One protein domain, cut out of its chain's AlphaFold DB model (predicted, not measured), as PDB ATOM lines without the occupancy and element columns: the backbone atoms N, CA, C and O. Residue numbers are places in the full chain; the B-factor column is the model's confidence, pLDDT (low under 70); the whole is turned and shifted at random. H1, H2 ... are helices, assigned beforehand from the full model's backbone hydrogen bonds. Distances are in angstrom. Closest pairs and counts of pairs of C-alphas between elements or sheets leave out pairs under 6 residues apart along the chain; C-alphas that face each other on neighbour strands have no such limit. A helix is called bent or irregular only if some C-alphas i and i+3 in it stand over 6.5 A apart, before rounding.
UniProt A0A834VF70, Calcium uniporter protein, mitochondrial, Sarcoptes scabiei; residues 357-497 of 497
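This is residues 357 to 497 of the 497 residues of the protein "Calcium uniporter protein, mitochondrial" of Sarcoptes scabiei (UniProt A0A834VF70). What shape does this model have? It is a long rod: the long bent helix H1 runs nearly from one end to the other, and H2, H3 and H4 come back along it one after another. H2 folds back as a hairpin that touches the arm H1b near the turn alone, H3 crosses H1b, and H4 lies side by side with the arm H1a. What is it built of? The printed part has 141 residues with four named helices, in the order H1, H2, H3, H4, and no named strand; the class is all helix. How compact is it? It is extended, with a radius of gyration of the C-alphas of 25.4 A and spans of 84 by 30 by 21 A.

Which helix is the hub? H1, residues 357 to 416, is the hub, touching 3 other helices. By its hydrogen bonds it was assigned as one helix, but it is bent: C-alphas 371 and 374 are 6.7 A apart, and its arms H1a, residues 357 to 371, and H1b, residues 374 to 416, stand at a steep tilt of 48 degrees. What touches H1b? H2, residues 419 to 444, forms a helical hairpin with it at a shallow tilt of 23 degrees, opposite ways; the closest C-alphas, those of Thr 413 and Trp 419, are 5.8 A apart, and H1b touches H2 with residues 409 to 413 alone. H3, residues 450 to 468, touches residues 382 to 394 of H1b at a steep tilt of 53 degrees, the closest C-alphas being those of Ala 386 and Phe 462, 5.5 A; H2 and H3 are apart. What touches H1a? H4, residues 473 to 496, does so at a shallow tilt of 21 degrees, opposite ways, the closest C-alphas being those of Lys 365 and Ile 483, 6.2 A. How do the backbones run? Every O i to N i+4 pair is within hydrogen-bond range in H1a, H1b, H3 and H4, and 20 of 22 are in H2. H2 is irregular, but only just: C-alphas 421 and 424 are 6.7 A apart.

Where does H1 lie? C-alpha 357 is at (248.976, 298.480, 368.226) and C-alpha 416 at (254.171, 308.531, 450.478); H1a is 21.4 A long and H1b 61.0 A. How long are the others? H2 measures 37.1 A, H3 27.0 A and H4 35.2 A, ending with C-alpha 496 at (254.835, 308.880, 367.910).

How far does it reach? The two C-alphas farthest apart, those of Glu 416 and Leu 497, are 84.2 A apart, while the first and last printed, Glu 357 and Leu 497, are 11.3 A apart. What stands free? Residues 396 to 404 of H1b and 430 to 435 of H2 do. Is it whole and confident? The printed part has no cut, its three links are tight, and no printed residue has a pLDDT under 70.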
ATOM      1  N   GLU A 357     248.117 298.859 367.100       80.62
ATOM      2  CA  GLU A 357     248.976 298.480 368.226       80.62
ATOM      3  C   GLU A 357     248.526 299.162 369.524       80.62
ATOM      4  O   GLU A 357     248.406 298.498 370.552       80.62
ATOM      5  N   LEU A 358     248.178 300.453 369.469       79.62
ATOM      6  CA  LEU A 358     247.623 301.172 370.617       79.62
ATOM      7  C   LEU A 358     246.349 300.522 371.153       79.62
ATOM      8  O   LEU A 358     246.258 300.261 372.348       79.62
ATOM      9  N   VAL A 359     245.390 300.223 370.273       81.06
ATOM     10  CA  VAL A 359     244.123 299.585 370.668       81.06
ATOM     11  C   VAL A 359     244.369 298.217 371.311       81.06
ATOM     12  O   VAL A 359     243.689 297.847 372.267       81.06
ATOM     13  N   PHE A 360     245.351 297.461 370.813       83.06
ATOM     14  CA  PHE A 360     245.725 296.175 371.396       83.06
ATOM     15  C   PHE A 360     246.312 296.329 372.807       83.06
ATOM     16  O   PHE A 360     245.860 295.644 373.724       83.06
ATOM     17  N   LEU A 361     247.263 297.248 372.995       82.12
ATOM     18  CA  LEU A 361     247.889 297.492 374.298       82.12
ATOM     19  C   LEU A 361     246.900 298.054 375.323       82.12
ATOM     20  O   LEU A 361     246.943 297.676 376.491       82.12
ATOM     21  N   GLU A 362     245.979 298.923 374.899       85.25
ATOM     22  CA  GLU A 362     244.911 299.427 375.767       85.25
ATOM     23  C   GLU A 362     243.979 298.297 376.226       85.25
ATOM     24  O   GLU A 362     243.599 298.248 377.398       85.25
ATOM     25  N   HIS A 363     243.668 297.340 375.347       84.00
ATOM     26  CA  HIS A 363     242.881 296.165 375.717       84.00
ATOM     27  C   HIS A 363     243.631 295.225 376.674       84.00
ATOM     28  O   HIS A 363     243.056 294.750 377.653       84.00
ATOM     29  N   GLU A 364     244.920 294.975 376.428       85.56
ATOM     30  CA  GLU A 364     245.770 294.173 377.314       85.56
ATOM     31  C   GLU A 364     245.859 294.802 378.713       85.56
ATOM     32  O   GLU A 364     245.641 294.120 379.718       85.56
ATOM     33  N   LYS A 365     246.052 296.127 378.780       86.50
ATOM     34  CA  LYS A 365     246.011 296.888 380.033       86.50
ATOM     35  C   LYS A 365     244.679 296.693 380.754       86.50
ATOM     36  O   LYS A 365     244.676 296.438 381.956       86.50
ATOM     37  N   GLU A 366     243.551 296.793 380.051       87.81
ATOM     38  CA  GLU A 366     242.228 296.616 380.661       87.81
ATOM     39  C   GLU A 366     242.079 295.228 381.308       87.81
ATOM     40  O   GLU A 366     241.554 295.106 382.417       87.81
ATOM     41  N   ILE A 367     242.588 294.177 380.657       90.69
ATOM     42  CA  ILE A 367     242.575 292.810 381.195       90.69
ATOM     43  C   ILE A 367     243.428 292.713 382.466       90.69
ATOM     44  O   ILE A 367     242.973 292.136 383.460       90.69
ATOM     45  N   LEU A 368     244.638 293.281 382.464       87.81
ATOM     46  CA  LEU A 368     245.518 293.280 383.637       87.81
ATOM     47  C   LEU A 368     244.910 294.070 384.801       87.81
ATOM     48  O   LEU A 368     244.895 293.585 385.932       87.81
ATOM     49  N   VAL A 369     244.317 295.235 384.528       89.25
ATOM     50  CA  VAL A 369     243.625 296.052 385.537       89.25
ATOM     51  C   VAL A 369     242.450 295.289 386.150       89.25
ATOM     52  O   VAL A 369     242.292 295.290 387.371       89.25
ATOM     53  N   ARG A 370     241.653 294.572 385.343       90.50
ATOM     54  CA  ARG A 370     240.569 293.716 385.859       90.50
ATOM     55  C   ARG A 370     241.086 292.598 386.763       90.50
ATOM     56  O   ARG A 370     240.445 292.292 387.764       90.50
ATOM     57  N   ARG A 371     242.236 291.997 386.438       87.25
ATOM     58  CA  ARG A 371     242.884 290.991 387.299       87.25
ATOM     59  C   ARG A 371     243.449 291.598 388.583       87.25
ATOM     60  O   ARG A 371     243.453 290.922 389.604       87.25
ATOM     61  N   LEU A 372     243.883 292.858 388.550       90.12
ATOM     62  CA  LEU A 372     244.447 293.556 389.707       90.12
ATOM     63  C   LEU A 372     243.377 293.996 390.714       90.12
ATOM     64  O   LEU A 372     243.627 293.954 391.914       90.12
ATOM     65  N   GLN A 373     242.175 294.363 390.259       88.12
ATOM     66  CA  GLN A 373     241.071 294.810 391.123       88.12
ATOM     67  C   GLN A 373     240.786 293.928 392.357       88.12
ATOM     68  O   GLN A 373     240.692 294.484 393.455       88.12
ATOM     69  N   PRO A 374     240.634 292.591 392.251       89.00
ATOM     70  CA  PRO A 374     240.383 291.756 393.426       89.00
ATOM     71  C   PRO A 374     241.547 291.787 394.425       89.00
ATOM     72  O   PRO A 374     241.306 291.965 395.618       89.00
ATOM     73  N   LEU A 375     242.795 291.711 393.945       87.38
ATOM     74  CA  LEU A 375     243.988 291.779 394.800       87.38
ATOM     75  C   LEU A 375     244.132 293.159 395.456       87.38
ATOM     76  O   LEU A 375     244.511 293.252 396.619       87.38
ATOM     77  N   GLN A 376     243.789 294.229 394.735       87.00
ATOM     78  CA  GLN A 376     243.784 295.594 395.261       87.00
ATOM     79  C   GLN A 376     242.814 295.731 396.434       87.00
ATOM     80  O   GLN A 376     243.151 296.320 397.460       87.00
ATOM     81  N   ASN A 377     241.602 295.195 396.290       88.12
ATOM     82  CA  ASN A 377     240.584 295.280 397.328       88.12
ATOM     83  C   ASN A 377     241.023 294.547 398.599       88.12
ATOM     84  O   ASN A 377     240.852 295.072 399.699       88.12
ATOM     85  N   GLU A 378     241.621 293.367 398.452       86.94
ATOM     86  CA  GLU A 378     242.163 292.600 399.573       86.94
ATOM     87  C   GLU A 378     243.342 293.322 400.242       86.94
ATOM     88  O   GLU A 378     243.360 293.498 401.463       86.94
ATOM     89  N   PHE A 379     244.277 293.842 399.445       87.00
ATOM     90  CA  PHE A 379     245.401 294.641 399.931       87.00
ATOM     91  C   PHE A 379     244.929 295.868 400.723       87.00
ATOM     92  O   PHE A 379     245.417 296.133 401.823       87.00
ATOM     93  N   LEU A 380     243.934 296.599 400.214       87.50
ATOM     94  CA  LEU A 380     243.368 297.762 400.899       87.50
ATOM     95  C   LEU A 380     242.724 297.381 402.235       87.50
ATOM     96  O   LEU A 380     242.912 298.087 403.229       87.50
ATOM     97  N   GLN A 381     241.997 296.264 402.291       89.00
ATOM     98  CA  GLN A 381     241.413 295.773 403.541       89.00
ATOM     99  C   GLN A 381     242.493 295.412 404.567       89.00
ATOM    100  O   GLN A 381     242.371 295.773 405.745       89.00
ATOM    101  N   LEU A 382     243.573 294.766 404.126       87.38
ATOM    102  CA  LEU A 382     244.731 294.436 404.954       87.38
ATOM    103  C   LEU A 382     245.411 295.692 405.509       87.38
ATOM    104  O   LEU A 382     245.618 295.800 406.719       87.38
ATOM    105  N   VAL A 383     245.700 296.676 404.654       86.94
ATOM    106  CA  VAL A 383     246.338 297.941 405.053       86.94
ATOM    107  C   VAL A 383     245.459 298.722 406.027       86.94
ATOM    108  O   VAL A 383     245.943 299.204 407.055       86.94
ATOM    109  N   GLN A 384     244.153 298.822 405.763       87.25
ATOM    110  CA  GLN A 384     243.223 299.500 406.669       87.25
ATOM    111  C   GLN A 384     243.154 298.818 408.036       87.25
ATOM    112  O   GLN A 384     243.126 299.498 409.067       87.25
ATOM    113  N   SER A 385     243.144 297.486 408.056       85.69
ATOM    114  CA  SER A 385     243.126 296.705 409.294       85.69
ATOM    115  C   SER A 385     244.423 296.903 410.083       85.69
ATOM    116  O   SER A 385     244.376 297.256 411.265       85.69
ATOM    117  N   ALA A 386     245.578 296.810 409.413       84.94
ATOM    118  CA  ALA A 386     246.894 297.070 409.996       84.94
ATOM    119  C   ALA A 386     246.982 298.478 410.604       84.94
ATOM    120  O   ALA A 386     247.431 298.650 411.742       84.94
ATOM    121  N   ARG A 387     246.498 299.490 409.874       85.38
ATOM    122  CA  ARG A 387     246.508 300.892 410.301       85.38
ATOM    123  C   ARG A 387     245.642 301.129 411.528       85.38
ATOM    124  O   ARG A 387     246.105 301.749 412.484       85.38
ATOM    125  N   LYS A 388     244.404 300.628 411.524       84.12
ATOM    126  CA  LYS A 388     243.468 300.787 412.649       84.12
ATOM    127  C   LYS A 388     244.019 300.155 413.921       84.12
ATOM    128  O   LYS A 388     243.999 300.791 414.974       84.12
ATOM    129  N   GLU A 389     244.542 298.934 413.827       83.06
ATOM    130  CA  GLU A 389     245.128 298.253 414.981       83.06
ATOM    131  C   GLU A 389     246.384 298.950 415.498       83.06
ATOM    132  O   GLU A 389     246.483 299.203 416.699       83.06
ATOM    133  N   SER A 390     247.331 299.257 414.605       82.44
ATOM    134  CA  SER A 390     248.613 299.872 414.959       82.44
ATOM    135  C   SER A 390     248.402 301.239 415.606       82.44
ATOM    136  O   SER A 390     248.844 301.473 416.730       82.44
ATOM    137  N   ARG A 391     247.605 302.106 414.969       84.19
ATOM    138  CA  ARG A 391     247.295 303.444 415.483       84.19
ATOM    139  C   ARG A 391     246.590 303.384 416.831       84.19
ATOM    140  O   ARG A 391     246.921 304.158 417.726       84.19
ATOM    141  N   ARG A 392     245.630 302.468 417.003       84.75
ATOM    142  CA  ARG A 392     244.936 302.293 418.283       84.75
ATOM    143  C   ARG A 392     245.916 301.849 419.367       84.75
ATOM    144  O   ARG A 392     245.958 302.466 420.424       84.75
ATOM    145  N   LYS A 393     246.728 300.824 419.104       83.00
ATOM    146  CA  LYS A 393     247.712 300.313 420.069       83.00
ATOM    147  C   LYS A 393     248.753 301.369 420.432       83.00
ATOM    148  O   LYS A 393     249.013 301.555 421.611       83.00
ATOM    149  N   PHE A 394     249.279 302.099 419.454       85.25
ATOM    150  CA  PHE A 394     250.269 303.146 419.685       85.25
ATOM    151  C   PHE A 394     249.692 304.317 420.491       85.25
ATOM    152  O   PHE A 394     250.245 304.683 421.524       85.25
ATOM    153  N   LYS A 395     248.538 304.863 420.080       86.38
ATOM    154  CA  LYS A 395     247.917 306.011 420.761       86.38
ATOM    155  C   LYS A 395     247.463 305.666 422.176       86.38
ATOM    156  O   LYS A 395     247.795 306.385 423.112       86.38
ATOM    157  N   PHE A 396     246.731 304.564 422.347       88.19
ATOM    158  CA  PHE A 396     246.264 304.160 423.674       88.19
ATOM    159  C   PHE A 396     247.401 303.625 424.545       88.19
ATOM    160  O   PHE A 396     247.388 303.873 425.743       88.19
ATOM    161  N   GLY A 397     248.393 302.948 423.963       91.62
ATOM    162  CA  GLY A 397     249.582 302.488 424.679       91.62
ATOM    163  C   GLY A 397     250.422 303.652 425.196       91.62
ATOM    164  O   GLY A 397     250.751 303.682 426.379       91.62
ATOM    165  N   GLY A 398     250.690 304.653 424.352       89.00
ATOM    166  CA  GLY A 398     251.390 305.873 424.754       89.00
ATOM    167  C   GLY A 398     250.613 306.670 425.800       89.00
ATOM    168  O   GLY A 398     251.173 307.049 426.823       89.00
ATOM    169  N   LEU A 399     249.304 306.859 425.598       90.88
ATOM    170  CA  LEU A 399     248.455 307.555 426.566       90.88
ATOM    171  C   LEU A 399     248.405 306.825 427.912       90.88
ATOM    172  O   LEU A 399     248.507 307.467 428.955       90.88
ATOM    173  N   PHE A 400     248.269 305.496 427.900       95.44
ATOM    174  CA  PHE A 400     248.269 304.676 429.108       95.44
ATOM    175  C   PHE A 400     249.608 304.762 429.840       95.44
ATOM    176  O   PHE A 400     249.615 304.994 431.043       95.44
ATOM    177  N   LEU A 401     250.729 304.642 429.124       92.31
ATOM    178  CA  LEU A 401     252.067 304.707 429.711       92.31
ATOM    179  C   LEU A 401     252.357 306.085 430.316       92.31
ATOM    180  O   LEU A 401     252.805 306.163 431.457       92.31
ATOM    181  N   LEU A 402     252.019 307.168 429.611       91.06
ATOM    182  CA  LEU A 402     252.157 308.534 430.126       91.06
ATOM    183  C   LEU A 402     251.242 308.785 431.330       91.06
ATOM    184  O   LEU A 402     251.661 309.395 432.312       91.06
ATOM    185  N   SER A 403     250.007 308.281 431.291       94.31
ATOM    186  CA  SER A 403     249.065 308.409 432.411       94.31
ATOM    187  C   SER A 403     249.521 307.605 433.627       94.31
ATOM    188  O   SER A 403     249.416 308.087 434.749       94.31
ATOM    189  N   ALA A 404     250.058 306.401 433.418       94.56
ATOM    190  CA  ALA A 404     250.617 305.567 434.474       94.56
ATOM    191  C   ALA A 404     251.871 306.207 435.081       94.56
ATOM    192  O   ALA A 404     251.995 306.244 436.301       94.56
ATOM    193  N   GLN A 405     252.752 306.777 434.255       92.75
ATOM    194  CA  GLN A 405     253.927 307.531 434.694       92.75
ATOM    195  C   GLN A 405     253.533 308.731 435.565       92.75
ATOM    196  O   GLN A 405     254.048 308.883 436.673       92.75
ATOM    197  N   LEU A 406     252.579 309.548 435.111       92.19
ATOM    198  CA  LEU A 406     252.087 310.696 435.875       92.19
ATOM    199  C   LEU A 406     251.341 310.276 437.146       92.19
ATOM    200  O   LEU A 406     251.523 310.889 438.195       92.19
ATOM    201  N   GLY A 407     250.525 309.224 437.074       93.12
ATOM    202  CA  GLY A 407     249.785 308.693 438.217       93.12
ATOM    203  C   GLY A 407     250.706 308.108 439.285       93.12
ATOM    204  O   GLY A 407     250.503 308.366 440.467       93.12
ATOM    205  N   PHE A 408     251.746 307.377 438.876       91.00
ATOM    206  CA  PHE A 408     252.756 306.819 439.772       91.00
ATOM    207  C   PHE A 408     253.515 307.928 440.502       91.00
ATOM    208  O   PHE A 408     253.526 307.954 441.732       91.00
ATOM    209  N   VAL A 409     254.063 308.897 439.761       90.31
ATOM    210  CA  VAL A 409     254.775 310.041 440.351       90.31
ATOM    211  C   VAL A 409     253.844 310.863 441.242       90.31
ATOM    212  O   VAL A 409     254.222 311.211 442.357       90.31
ATOM    213  N   GLY A 410     252.610 311.130 440.807       90.25
ATOM    214  CA  GLY A 410     251.628 311.873 441.598       90.25
ATOM    215  C   GLY A 410     251.258 311.162 442.902       90.25
ATOM    216  O   GLY A 410     251.225 311.790 443.957       90.25
ATOM    217  N   ARG A 411     251.040 309.843 442.857       91.44
ATOM    218  CA  ARG A 411     250.742 309.036 444.047       91.44
ATOM    219  C   ARG A 411     251.899 309.086 445.046       91.44
ATOM    220  O   ARG A 411     251.651 309.376 446.212       91.44
ATOM    221  N   LEU A 412     253.131 308.891 444.579       88.19
ATOM    222  CA  LEU A 412     254.330 308.930 445.419       88.19
ATOM    223  C   LEU A 412     254.586 310.319 446.017       88.19
ATOM    224  O   LEU A 412     254.938 310.407 447.186       88.19
ATOM    225  N   THR A 413     254.373 311.389 445.246       89.50
ATOM    226  CA  THR A 413     254.706 312.768 445.656       89.50
ATOM    227  C   THR A 413     253.719 313.358 446.669       89.50
ATOM    228  O   THR A 413     254.098 314.212 447.464       89.50
ATOM    229  N   TYR A 414     252.442 312.960 446.637       84.56
ATOM    230  CA  TYR A 414     251.423 313.557 447.516       84.56
ATOM    231  C   TYR A 414     251.087 312.732 448.755       84.56
ATOM    232  O   TYR A 414     250.525 313.279 449.702       84.56
ATOM    233  N   PHE A 415     251.389 311.435 448.760       86.50
ATOM    234  CA  PHE A 415     250.930 310.540 449.821       86.50
ATOM    235  C   PHE A 415     252.063 309.810 450.550       86.50
ATOM    236  O   PHE A 415     251.975 309.676 451.766       86.50
ATOM    237  N   GLU A 416     253.091 309.313 449.848       84.88
ATOM    238  CA  GLU A 416     254.171 308.531 450.478       84.88
ATOM    239  C   GLU A 416     255.442 309.340 450.771       84.88
ATOM    240  O   GLU A 416     256.056 309.136 451.817       84.88
ATOM    241  N   TYR A 417     255.858 310.235 449.872       85.00
ATOM    242  CA  TYR A 417     257.164 310.894 449.931       85.00
ATOM    243  C   TYR A 417     257.057 312.398 449.694       85.00
ATOM    244  O   TYR A 417     256.235 312.867 448.915       85.00
ATOM    245  N   SER A 418     257.922 313.171 450.353       85.50
ATOM    246  CA  SER A 418     258.078 314.601 450.068       85.50
ATOM    247  C   SER A 418     258.764 314.832 448.717       85.50
ATOM    248  O   SER A 418     259.505 313.980 448.227       85.50
ATOM    249  N   TRP A 419     258.548 316.015 448.137       87.25
ATOM    250  CA  TRP A 419     259.086 316.393 446.823       87.25
ATOM    251  C   TRP A 419     260.619 316.272 446.724       87.25
ATOM    252  O   TRP A 419     261.121 315.854 445.687       87.25
ATOM    253  N   ASP A 420     261.340 316.514 447.821       88.25
ATOM    254  CA  ASP A 420     262.808 316.409 447.919       88.25
ATOM    255  C   ASP A 420     263.346 315.000 447.577       88.25
ATOM    256  O   ASP A 420     264.379 314.835 446.938       88.25
ATOM    257  N   ILE A 421     262.592 313.946 447.914       87.62
ATOM    258  CA  ILE A 421     262.957 312.555 447.590       87.62
ATOM    259  C   ILE A 421     262.577 312.206 446.140       87.62
ATOM    260  O   ILE A 421     263.227 311.379 445.500       87.62
ATOM    261  N   MET A 422     261.527 312.834 445.604       91.19
ATOM    262  CA  MET A 422     261.027 312.576 444.249       91.19
ATOM    263  C   MET A 422     261.808 313.320 443.165       91.19
ATOM    264  O   MET A 422     261.824 312.870 442.017       91.19
ATOM    265  N   GLU A 423     262.482 314.415 443.516       89.19
ATOM    266  CA  GLU A 423     263.332 315.183 442.609       89.19
ATOM    267  C   GLU A 423     264.317 314.280 441.833       89.19
ATOM    268  O   GLU A 423     264.161 314.165 440.611       89.19
ATOM    269  N   PRO A 424     265.245 313.531 442.465       92.19
ATOM    270  CA  PRO A 424     266.192 312.680 441.735       92.19
ATOM    271  C   PRO A 424     265.515 311.557 440.935       92.19
ATOM    272  O   PRO A 424     265.998 311.170 439.870       92.19
ATOM    273  N   VAL A 425     264.371 311.046 441.397       89.69
ATOM    274  CA  VAL A 425     263.635 309.970 440.715       89.69
ATOM    275  C   VAL A 425     263.068 310.453 439.380       89.69
ATOM    276  O   VAL A 425     263.188 309.768 438.362       89.69
ATOM    277  N   THR A 426     262.480 311.649 439.352       91.31
ATOM    278  CA  THR A 426     261.931 312.229 438.115       91.31
ATOM    279  C   THR A 426     263.019 312.585 437.100       91.31
ATOM    280  O   THR A 426     262.811 312.398 435.894       91.31
ATOM    281  N   TRP A 427     264.202 312.995 437.573       92.75
ATOM    282  CA  TRP A 427     265.383 313.181 436.727       92.75
ATOM    283  C   TRP A 427     265.804 311.873 436.056       92.75
ATOM    284  O   TRP A 427     265.932 311.830 434.832       92.75
ATOM    285  N   ILE A 428     265.933 310.786 436.827       93.88
ATOM    286  CA  ILE A 428     266.286 309.462 436.291       93.88
ATOM    287  C   ILE A 428     265.229 308.975 435.295       93.88
ATOM    288  O   ILE A 428     265.574 308.443 434.240       93.88
ATOM    289  N   MET A 429     263.943 309.187 435.580       91.50
ATOM    290  CA  MET A 429     262.857 308.770 434.692       91.50
ATOM    291  C   MET A 429     262.893 309.514 433.350       91.50
ATOM    292  O   MET A 429     262.809 308.893 432.293       91.50
ATOM    293  N   THR A 430     263.080 310.835 433.385       91.94
ATOM    294  CA  THR A 430     263.215 311.664 432.175       91.94
ATOM    295  C   THR A 430     264.442 311.263 431.365       91.94
ATOM    296  O   THR A 430     264.357 311.087 430.149       91.94
ATOM    297  N   TYR A 431     265.573 311.060 432.046       94.38
ATOM    298  CA  TYR A 431     266.812 310.623 431.414       94.38
ATOM    299  C   TYR A 431     266.665 309.236 430.776       94.38
ATOM    300  O   TYR A 431     267.091 309.040 429.643       94.38
ATOM    301  N   THR A 432     265.969 308.304 431.434       93.75
ATOM    302  CA  THR A 432     265.666 306.970 430.889       93.75
ATOM    303  C   THR A 432     264.859 307.059 429.593       93.75
ATOM    304  O   THR A 432     265.174 306.363 428.631       93.75
ATOM    305  N   THR A 433     263.862 307.948 429.519       91.19
ATOM    306  CA  THR A 433     263.104 308.176 428.279       91.19
ATOM    307  C   THR A 433     263.996 308.722 427.164       91.19
ATOM    308  O   THR A 433     263.906 308.243 426.036       91.19
ATOM    309  N   MET A 434     264.894 309.671 427.464       92.06
ATOM    310  CA  MET A 434     265.841 310.194 426.467       92.06
ATOM    311  C   MET A 434     266.821 309.123 425.981       92.06
ATOM    312  O   MET A 434     267.043 309.000 424.777       92.06
ATOM    313  N   VAL A 435     267.364 308.315 426.895       94.12
ATOM    314  CA  VAL A 435     268.214 307.167 426.555       94.12
ATOM    315  C   VAL A 435     267.442 306.166 425.698       94.12
ATOM    316  O   VAL A 435     267.993 305.668 424.726       94.12
ATOM    317  N   GLY A 436     266.163 305.914 425.986       90.88
ATOM    318  CA  GLY A 436     265.299 305.064 425.163       90.88
ATOM    319  C   GLY A 436     265.088 305.612 423.747       90.88
ATOM    320  O   GLY A 436     265.206 304.867 422.775       90.88
ATOM    321  N   SER A 437     264.844 306.918 423.609       86.06
ATOM    322  CA  SER A 437     264.760 307.576 422.297       86.06
ATOM    323  C   SER A 437     266.081 307.501 421.525       86.06
ATOM    324  O   SER A 437     266.069 307.284 420.315       86.06
ATOM    325  N   PHE A 438     267.221 307.625 422.207       88.69
ATOM    326  CA  PHE A 438     268.538 307.490 421.583       88.69
ATOM    327  C   PHE A 438     268.882 306.034 421.233       88.69
ATOM    328  O   PHE A 438     269.428 305.764 420.169       88.69
ATOM    329  N   ALA A 439     268.502 305.071 422.073       90.56
ATOM    330  CA  ALA A 439     268.646 303.648 421.781       90.56
ATOM    331  C   ALA A 439     267.836 303.249 420.540       90.56
ATOM    332  O   ALA A 439     268.325 302.497 419.700       90.56
ATOM    333  N   TYR A 440     266.628 303.805 420.379       87.06
ATOM    334  CA  TYR A 440     265.842 303.633 419.158       87.06
ATOM    335  C   TYR A 440     266.584 304.152 417.920       87.06
ATOM    336  O   TYR A 440     266.613 303.459 416.903       87.06
ATOM    337  N   TYR A 441     267.218 305.323 418.025       87.00
ATOM    338  CA  TYR A 441     268.040 305.883 416.952       87.00
ATOM    339  C   TYR A 441     269.216 304.970 416.588       87.00
ATOM    340  O   TYR A 441     269.441 304.730 415.410       87.00
ATOM    341  N   ILE A 442     269.919 304.394 417.570       89.12
ATOM    342  CA  ILE A 442     271.029 303.461 417.308       89.12
ATOM    343  C   ILE A 442     270.548 302.218 416.550       89.12
ATOM    344  O   ILE A 442     271.187 301.799 415.591       89.12
ATOM    345  N   ILE A 443     269.426 301.629 416.972       86.12
ATOM    346  CA  ILE A 443     268.902 300.397 416.363       86.12
ATOM    347  C   ILE A 443     268.371 300.667 414.952       86.12
ATOM    348  O   ILE A 443     268.561 299.866 414.045       86.12
ATOM    349  N   THR A 444     267.688 301.796 414.771       81.25
ATOM    350  CA  THR A 444     266.917 302.083 413.555       81.25
ATOM    351  C   THR A 444     267.710 302.914 412.542       81.25
ATOM    352  O   THR A 444     267.322 302.995 411.381       81.25
ATOM    353  N   SER A 445     268.807 303.551 412.971       84.25
ATOM    354  CA  SER A 445     269.541 304.593 412.230       84.25
ATOM    355  C   SER A 445     268.655 305.754 411.740       84.25
ATOM    356  O   SER A 445     269.038 306.512 410.853       84.25
ATOM    357  N   GLU A 446     267.472 305.915 412.339       77.50
ATOM    358  CA  GLU A 446     266.489 306.953 412.034       77.50
ATOM    359  C   GLU A 446     266.094 307.686 413.314       77.50
ATOM    360  O   GLU A 446     265.949 307.089 414.385       77.50
ATOM    361  N   GLU A 447     265.909 309.000 413.207       82.56
ATOM    362  CA  GLU A 447     265.471 309.827 414.328       82.56
ATOM    363  C   GLU A 447     264.078 309.411 414.820       82.56
ATOM    364  O   GLU A 447     263.199 309.028 414.041       82.56
ATOM    365  N   TYR A 448     263.850 309.518 416.133       77.94
ATOM    366  CA  TYR A 448     262.554 309.208 416.731       77.94
ATOM    367  C   TYR A 448     261.515 310.277 416.355       77.94
ATOM    368  O   TYR A 448     261.298 311.261 417.062       77.94
ATOM    369  N   VAL A 449     260.859 310.065 415.216       82.56
ATOM    370  CA  VAL A 449     259.810 310.929 414.676       82.56
ATOM    371  C   VAL A 449     258.506 310.133 414.614       82.56
ATOM    372  O   VAL A 449     258.393 309.154 413.879       82.56
ATOM    373  N   VAL A 450     257.499 310.560 415.386       78.00
ATOM    374  CA  VAL A 450     256.210 309.854 415.567       78.00
ATOM    375  C   VAL A 450     255.580 309.339 414.258       78.00
ATOM    376  O   VAL A 450     255.229 308.159 414.217       78.00
ATOM    377  N   PRO A 451     255.446 310.133 413.173       77.31
ATOM    378  CA  PRO A 451     254.864 309.626 411.927       77.31
ATOM    379  C   PRO A 451     255.719 308.554 411.231       77.31
ATOM    380  O   PRO A 451     255.159 307.684 410.567       77.31
ATOM    381  N   MET A 452     257.046 308.572 411.387       76.25
ATOM    382  CA  MET A 452     257.934 307.559 410.801       76.25
ATOM    383  C   MET A 452     257.817 306.227 411.549       76.25
ATOM    384  O   MET A 452     257.655 305.165 410.946       76.25
ATOM    385  N   VAL A 453     257.769 306.306 412.880       78.69
ATOM    386  CA  VAL A 453     257.521 305.159 413.760       78.69
ATOM    387  C   VAL A 453     256.154 304.529 413.462       78.69
ATOM    388  O   VAL A 453     256.047 303.307 413.366       78.69
ATOM    389  N   GLU A 454     255.111 305.346 413.252       78.69
ATOM    390  CA  GLU A 454     253.776 304.856 412.885       78.69
ATOM    391  C   GLU A 454     253.813 304.087 411.556       78.69
ATOM    392  O   GLU A 454     253.284 302.975 411.485       78.69
ATOM    393  N   LYS A 455     254.477 304.631 410.525       82.00
ATOM    394  CA  LYS A 455     254.641 303.951 409.230       82.00
ATOM    395  C   LYS A 455     255.316 302.591 409.397       82.00
ATOM    396  O   LYS A 455     254.767 301.593 408.933       82.00
ATOM    397  N   ARG A 456     256.431 302.521 410.132       80.94
ATOM    398  CA  ARG A 456     257.164 301.267 410.383       80.94
ATOM    399  C   ARG A 456     256.321 300.239 411.140       80.94
ATOM    400  O   ARG A 456     256.287 299.067 410.766       80.94
ATOM    401  N   MET A 457     255.574 300.663 412.162       81.50
ATOM    402  CA  MET A 457     254.667 299.769 412.896       81.50
ATOM    403  C   MET A 457     253.541 299.230 412.009       81.50
ATOM    404  O   MET A 457     253.205 298.048 412.096       81.50
ATOM    405  N   ILE A 458     252.955 300.078 411.156       82.50
ATOM    406  CA  ILE A 458     251.938 299.653 410.185       82.50
ATOM    407  C   ILE A 458     252.536 298.634 409.218       82.50
ATOM    408  O   ILE A 458     251.915 297.604 408.977       82.50
ATOM    409  N   ALA A 459     253.742 298.888 408.716       84.06
ATOM    410  CA  ALA A 459     254.398 298.043 407.732       84.06
ATOM    411  C   ALA A 459     254.776 296.665 408.312       84.06
ATOM    412  O   ALA A 459     254.412 295.629 407.755       84.06
ATOM    413  N   SER A 460     255.371 296.631 409.510       80.06
ATOM    414  CA  SER A 460     255.625 295.383 410.247       80.06
ATOM    415  C   SER A 460     254.332 294.607 410.509       80.06
ATOM    416  O   SER A 460     254.288 293.374 410.429       80.06
ATOM    417  N   ARG A 461     253.235 295.316 410.811       83.69
ATOM    418  CA  ARG A 461     251.957 294.657 411.074       83.69
ATOM    419  C   ARG A 461     251.271 294.164 409.809       83.69
ATOM    420  O   ARG A 461     250.658 293.101 409.857       83.69
ATOM    421  N   PHE A 462     251.424 294.883 408.703       88.31
ATOM    422  CA  PHE A 462     250.975 294.463 407.387       88.31
ATOM    423  C   PHE A 462     251.621 293.133 406.991       88.31
ATOM    424  O   PHE A 462     250.887 292.219 406.648       88.31
ATOM    425  N   TRP A 463     252.939 292.964 407.145       84.25
ATOM    426  CA  TRP A 463     253.603 291.686 406.841       84.25
ATOM    427  C   TRP A 463     253.052 290.517 407.649       84.25
ATOM    428  O   TRP A 463     252.781 289.453 407.099       84.25
ATOM    429  N   LYS A 464     252.810 290.731 408.945       86.75
ATOM    430  CA  LYS A 464     252.201 289.706 409.804       86.75
ATOM    431  C   LYS A 464     250.783 289.357 409.351       86.75
ATOM    432  O   LYS A 464     250.409 288.197 409.400       86.75
ATOM    433  N   LEU A 465     249.993 290.338 408.914       86.06
ATOM    434  CA  LEU A 465     248.639 290.096 408.405       86.06
ATOM    435  C   LEU A 465     248.641 289.464 407.007       86.06
ATOM    436  O   LEU A 465     247.828 288.588 406.745       86.06
ATOM    437  N   ALA A 466     249.571 289.855 406.137       87.44
ATOM    438  CA  ALA A 466     249.739 289.271 404.812       87.44
ATOM    439  C   ALA A 466     250.136 287.791 404.902       87.44
ATOM    440  O   ALA A 466     249.596 286.981 404.160       87.44
ATOM    441  N   GLN A 467     251.008 287.433 405.852       86.81
ATOM    442  CA  GLN A 467     251.353 286.038 406.150       86.81
ATOM    443  C   GLN A 467     250.174 285.245 406.722       86.81
ATOM    444  O   GLN A 467     250.043 284.068 406.430       86.81
ATOM    445  N   LEU A 468     249.318 285.868 407.537       87.25
ATOM    446  CA  LEU A 468     248.146 285.193 408.107       87.25
ATOM    447  C   LEU A 468     247.033 284.955 407.080       87.25
ATOM    448  O   LEU A 468     246.286 283.992 407.212       87.25
ATOM    449  N   ASN A 469     246.917 285.837 406.089       84.69
ATOM    450  CA  ASN A 469     245.901 285.756 405.043       84.69
ATOM    451  C   ASN A 469     246.420 285.089 403.754       84.69
ATOM    452  O   ASN A 469     245.704 285.095 402.760       84.69
ATOM    453  N   ASP A 470     247.650 284.553 403.750       86.19
ATOM    454  CA  ASP A 470     248.321 283.973 402.574       86.19
ATOM    455  C   ASP A 470     248.301 284.887 401.326       86.19
ATOM    456  O   ASP A 470     248.248 284.437 400.178       86.19
ATOM    457  N   PHE A 471     248.372 286.205 401.536       87.75
ATOM    458  CA  PHE A 471     248.322 287.175 400.444       87.75
ATOM    459  C   PHE A 471     249.647 287.198 399.665       87.75
ATOM    460  O   PHE A 471     250.706 287.549 400.198       87.75
ATOM    461  N   ASN A 472     249.597 286.882 398.367       86.38
ATOM    462  CA  ASN A 472     250.781 286.860 397.509       86.38
ATOM    463  C   ASN A 472     251.204 288.274 397.066       86.38
ATOM    464  O   ASN A 472     250.896 288.740 395.966       86.38
ATOM    465  N   VAL A 473     251.988 288.943 397.916       85.75
ATOM    466  CA  VAL A 473     252.550 290.281 397.651       85.75
ATOM    467  C   VAL A 473     253.390 290.313 396.364       85.75
ATOM    468  O   VAL A 473     253.381 291.316 395.648       85.75
ATOM    469  N   LYS A 474     254.091 289.219 396.027       87.25
ATOM    470  CA  LYS A 474     254.950 289.151 394.831       87.25
ATOM    471  C   LYS A 474     254.130 289.225 393.547       87.25
ATOM    472  O   LYS A 474     254.479 289.992 392.653       87.25
ATOM    473  N   GLN A 475     253.026 288.482 393.482       86.75
ATOM    474  CA  GLN A 475     252.121 288.503 392.332       86.75
ATOM    475  C   GLN A 475     251.491 289.887 392.140       86.75
ATOM    476  O   GLN A 475     251.412 290.382 391.019       86.75
ATOM    477  N   TYR A 476     251.092 290.538 393.234       87.38
ATOM    478  CA  TYR A 476     250.574 291.904 393.185       87.38
ATOM    479  C   TYR A 476     251.621 292.906 392.659       87.38
ATOM    480  O   TYR A 476     251.308 293.716 391.784       87.38
ATOM    481  N   LYS A 477     252.878 292.816 393.128       88.38
ATOM    482  CA  LYS A 477     253.996 293.658 392.653       88.38
ATOM    483  C   LYS A 477     254.251 293.457 391.156       88.38
ATOM    484  O   LYS A 477     254.317 294.441 390.426       88.38
ATOM    485  N   GLN A 478     254.313 292.205 390.699       90.00
ATOM    486  CA  GLN A 478     254.512 291.859 389.285       90.00
ATOM    487  C   GLN A 478     253.405 292.425 388.393       90.00
ATOM    488  O   GLN A 478     253.695 293.103 387.414       90.00
ATOM    489  N   LEU A 479     252.140 292.221 388.765       88.81
ATOM    490  CA  LEU A 479     251.003 292.672 387.962       88.81
ATOM    491  C   LEU A 479     250.961 294.202 387.833       88.81
ATOM    492  O   LEU A 479     250.625 294.749 386.784       88.81
ATOM    493  N   LYS A 480     251.343 294.907 388.899       88.94
ATOM    494  CA  LYS A 480     251.449 296.366 388.897       88.94
ATOM    495  C   LYS A 480     252.618 296.862 388.044       88.94
ATOM    496  O   LYS A 480     252.490 297.875 387.360       88.94
ATOM    497  N   GLU A 481     253.740 296.151 388.064       90.56
ATOM    498  CA  GLU A 481     254.900 296.458 387.229       90.56
ATOM    499  C   GLU A 481     254.609 296.222 385.740       90.56
ATOM    500  O   GLU A 481     254.945 297.071 384.917       90.56
ATOM    501  N   GLU A 482     253.895 295.149 385.393       88.81
ATOM    502  CA  GLU A 482     253.407 294.899 384.029       88.81
ATOM    503  C   GLU A 482     252.501 296.034 383.534       88.81
ATOM    504  O   GLU A 482     252.710 296.556 382.439       88.81
ATOM    505  N   ILE A 483     251.543 296.484 384.355       90.56
ATOM    506  CA  ILE A 483     250.668 297.617 384.011       90.56
ATOM    507  C   ILE A 483     251.486 298.893 383.785       90.56
ATOM    508  O   ILE A 483     251.260 299.587 382.796       90.56
ATOM    509  N   LYS A 484     252.471 299.177 384.647       91.06
ATOM    510  CA  LYS A 484     253.358 300.338 384.491       91.06
ATOM    511  C   LYS A 484     254.156 300.272 383.185       91.06
ATOM    512  O   LYS A 484     254.239 301.261 382.462       91.06
ATOM    513  N   GLN A 485     254.699 299.103 382.846       90.19
ATOM    514  CA  GLN A 485     255.416 298.902 381.583       90.19
ATOM    515  C   GLN A 485     254.502 299.079 380.363       90.19
ATOM    516  O   GLN A 485     254.939 299.631 379.350       90.19
ATOM    517  N   LEU A 486     253.248 298.622 380.435       89.31
ATOM    518  CA  LEU A 486     252.260 298.847 379.380       89.31
ATOM    519  C   LEU A 486     251.922 300.332 379.237       89.31
ATOM    520  O   LEU A 486     251.875 300.826 378.113       89.31
ATOM    521  N   ASP A 487     251.750 301.048 380.346       91.38
ATOM    522  CA  ASP A 487     251.469 302.485 380.335       91.38
ATOM    523  C   ASP A 487     252.585 303.287 379.672       91.38
ATOM    524  O   ASP A 487     252.324 304.072 378.759       91.38
ATOM    525  N   GLU A 488     253.842 303.000 380.009       92.62
ATOM    526  CA  GLU A 488     254.987 303.624 379.346       92.62
ATOM    527  C   GLU A 488     255.039 303.320 377.838       92.62
ATOM    528  O   GLU A 488     255.449 304.166 377.038       92.62
ATOM    529  N   ARG A 489     254.655 302.106 377.415       88.06
ATOM    530  CA  ARG A 489     254.593 301.744 375.986       88.06
ATOM    531  C   ARG A 489     253.474 302.494 375.270       88.06
ATOM    532  O   ARG A 489     253.706 303.011 374.177       88.06
ATOM    533  N   ILE A 490     252.298 302.581 375.887       90.62
ATOM    534  CA  ILE A 490     251.142 303.315 375.362       90.62
ATOM    535  C   ILE A 490     251.493 304.797 375.203       90.62
ATOM    536  O   ILE A 490     251.242 305.365 374.141       90.62
ATOM    537  N   GLU A 491     252.124 305.420 376.200       92.25
ATOM    538  CA  GLU A 491     252.566 306.817 376.111       92.25
ATOM    539  C   GLU A 491     253.577 307.032 374.981       92.25
ATOM    540  O   GLU A 491     253.411 307.934 374.160       92.25
ATOM    541  N   LYS A 492     254.586 306.159 374.865       90.56
ATOM    542  CA  LYS A 492     255.581 306.232 373.781       90.56
ATOM    543  C   LYS A 492     254.948 306.112 372.395       90.56
ATOM    544  O   LYS A 492     255.434 306.743 371.460       90.56
ATOM    545  N   LEU A 493     253.900 305.303 372.238       85.25
ATOM    546  CA  LEU A 493     253.178 305.174 370.971       85.25
ATOM    547  C   LEU A 493     252.263 306.370 370.701       85.25
ATOM    548  O   LEU A 493     252.210 306.827 369.563       85.25
ATOM    549  N   LYS A 494     251.612 306.920 371.732       87.06
ATOM    550  CA  LYS A 494     250.803 308.146 371.626       87.06
ATOM    551  C   LYS A 494     251.627 309.355 371.198       87.06
ATOM    552  O   LYS A 494     251.126 310.167 370.444       87.06
ATOM    553  N   VAL A 495     252.881 309.459 371.643       90.56
ATOM    554  CA  VAL A 495     253.796 310.546 371.246       90.56
ATOM    555  C   VAL A 495     254.308 310.393 369.806       90.56
ATOM    556  O   VAL A 495     254.687 311.378 369.179       90.56
ATOM    557  N   LYS A 496     254.368 309.163 369.280       80.06
ATOM    558  CA  LYS A 496     254.835 308.880 367.910       80.06
ATOM    559  C   LYS A 496     253.769 309.107 366.833       80.06
ATOM    560  O   LYS A 496     254.134 309.188 365.660       80.06
ATOM    561  N   LEU A 497     252.497 309.106 367.221       74.62
ATOM    562  CA  LEU A 497     251.327 309.361 366.376       74.62
ATOM    563  C   LEU A 497     251.002 310.852 366.359       74.62
ATOM    564  O   LEU A 497     250.581 311.320 365.278       74.62
TER     565      LEU A 497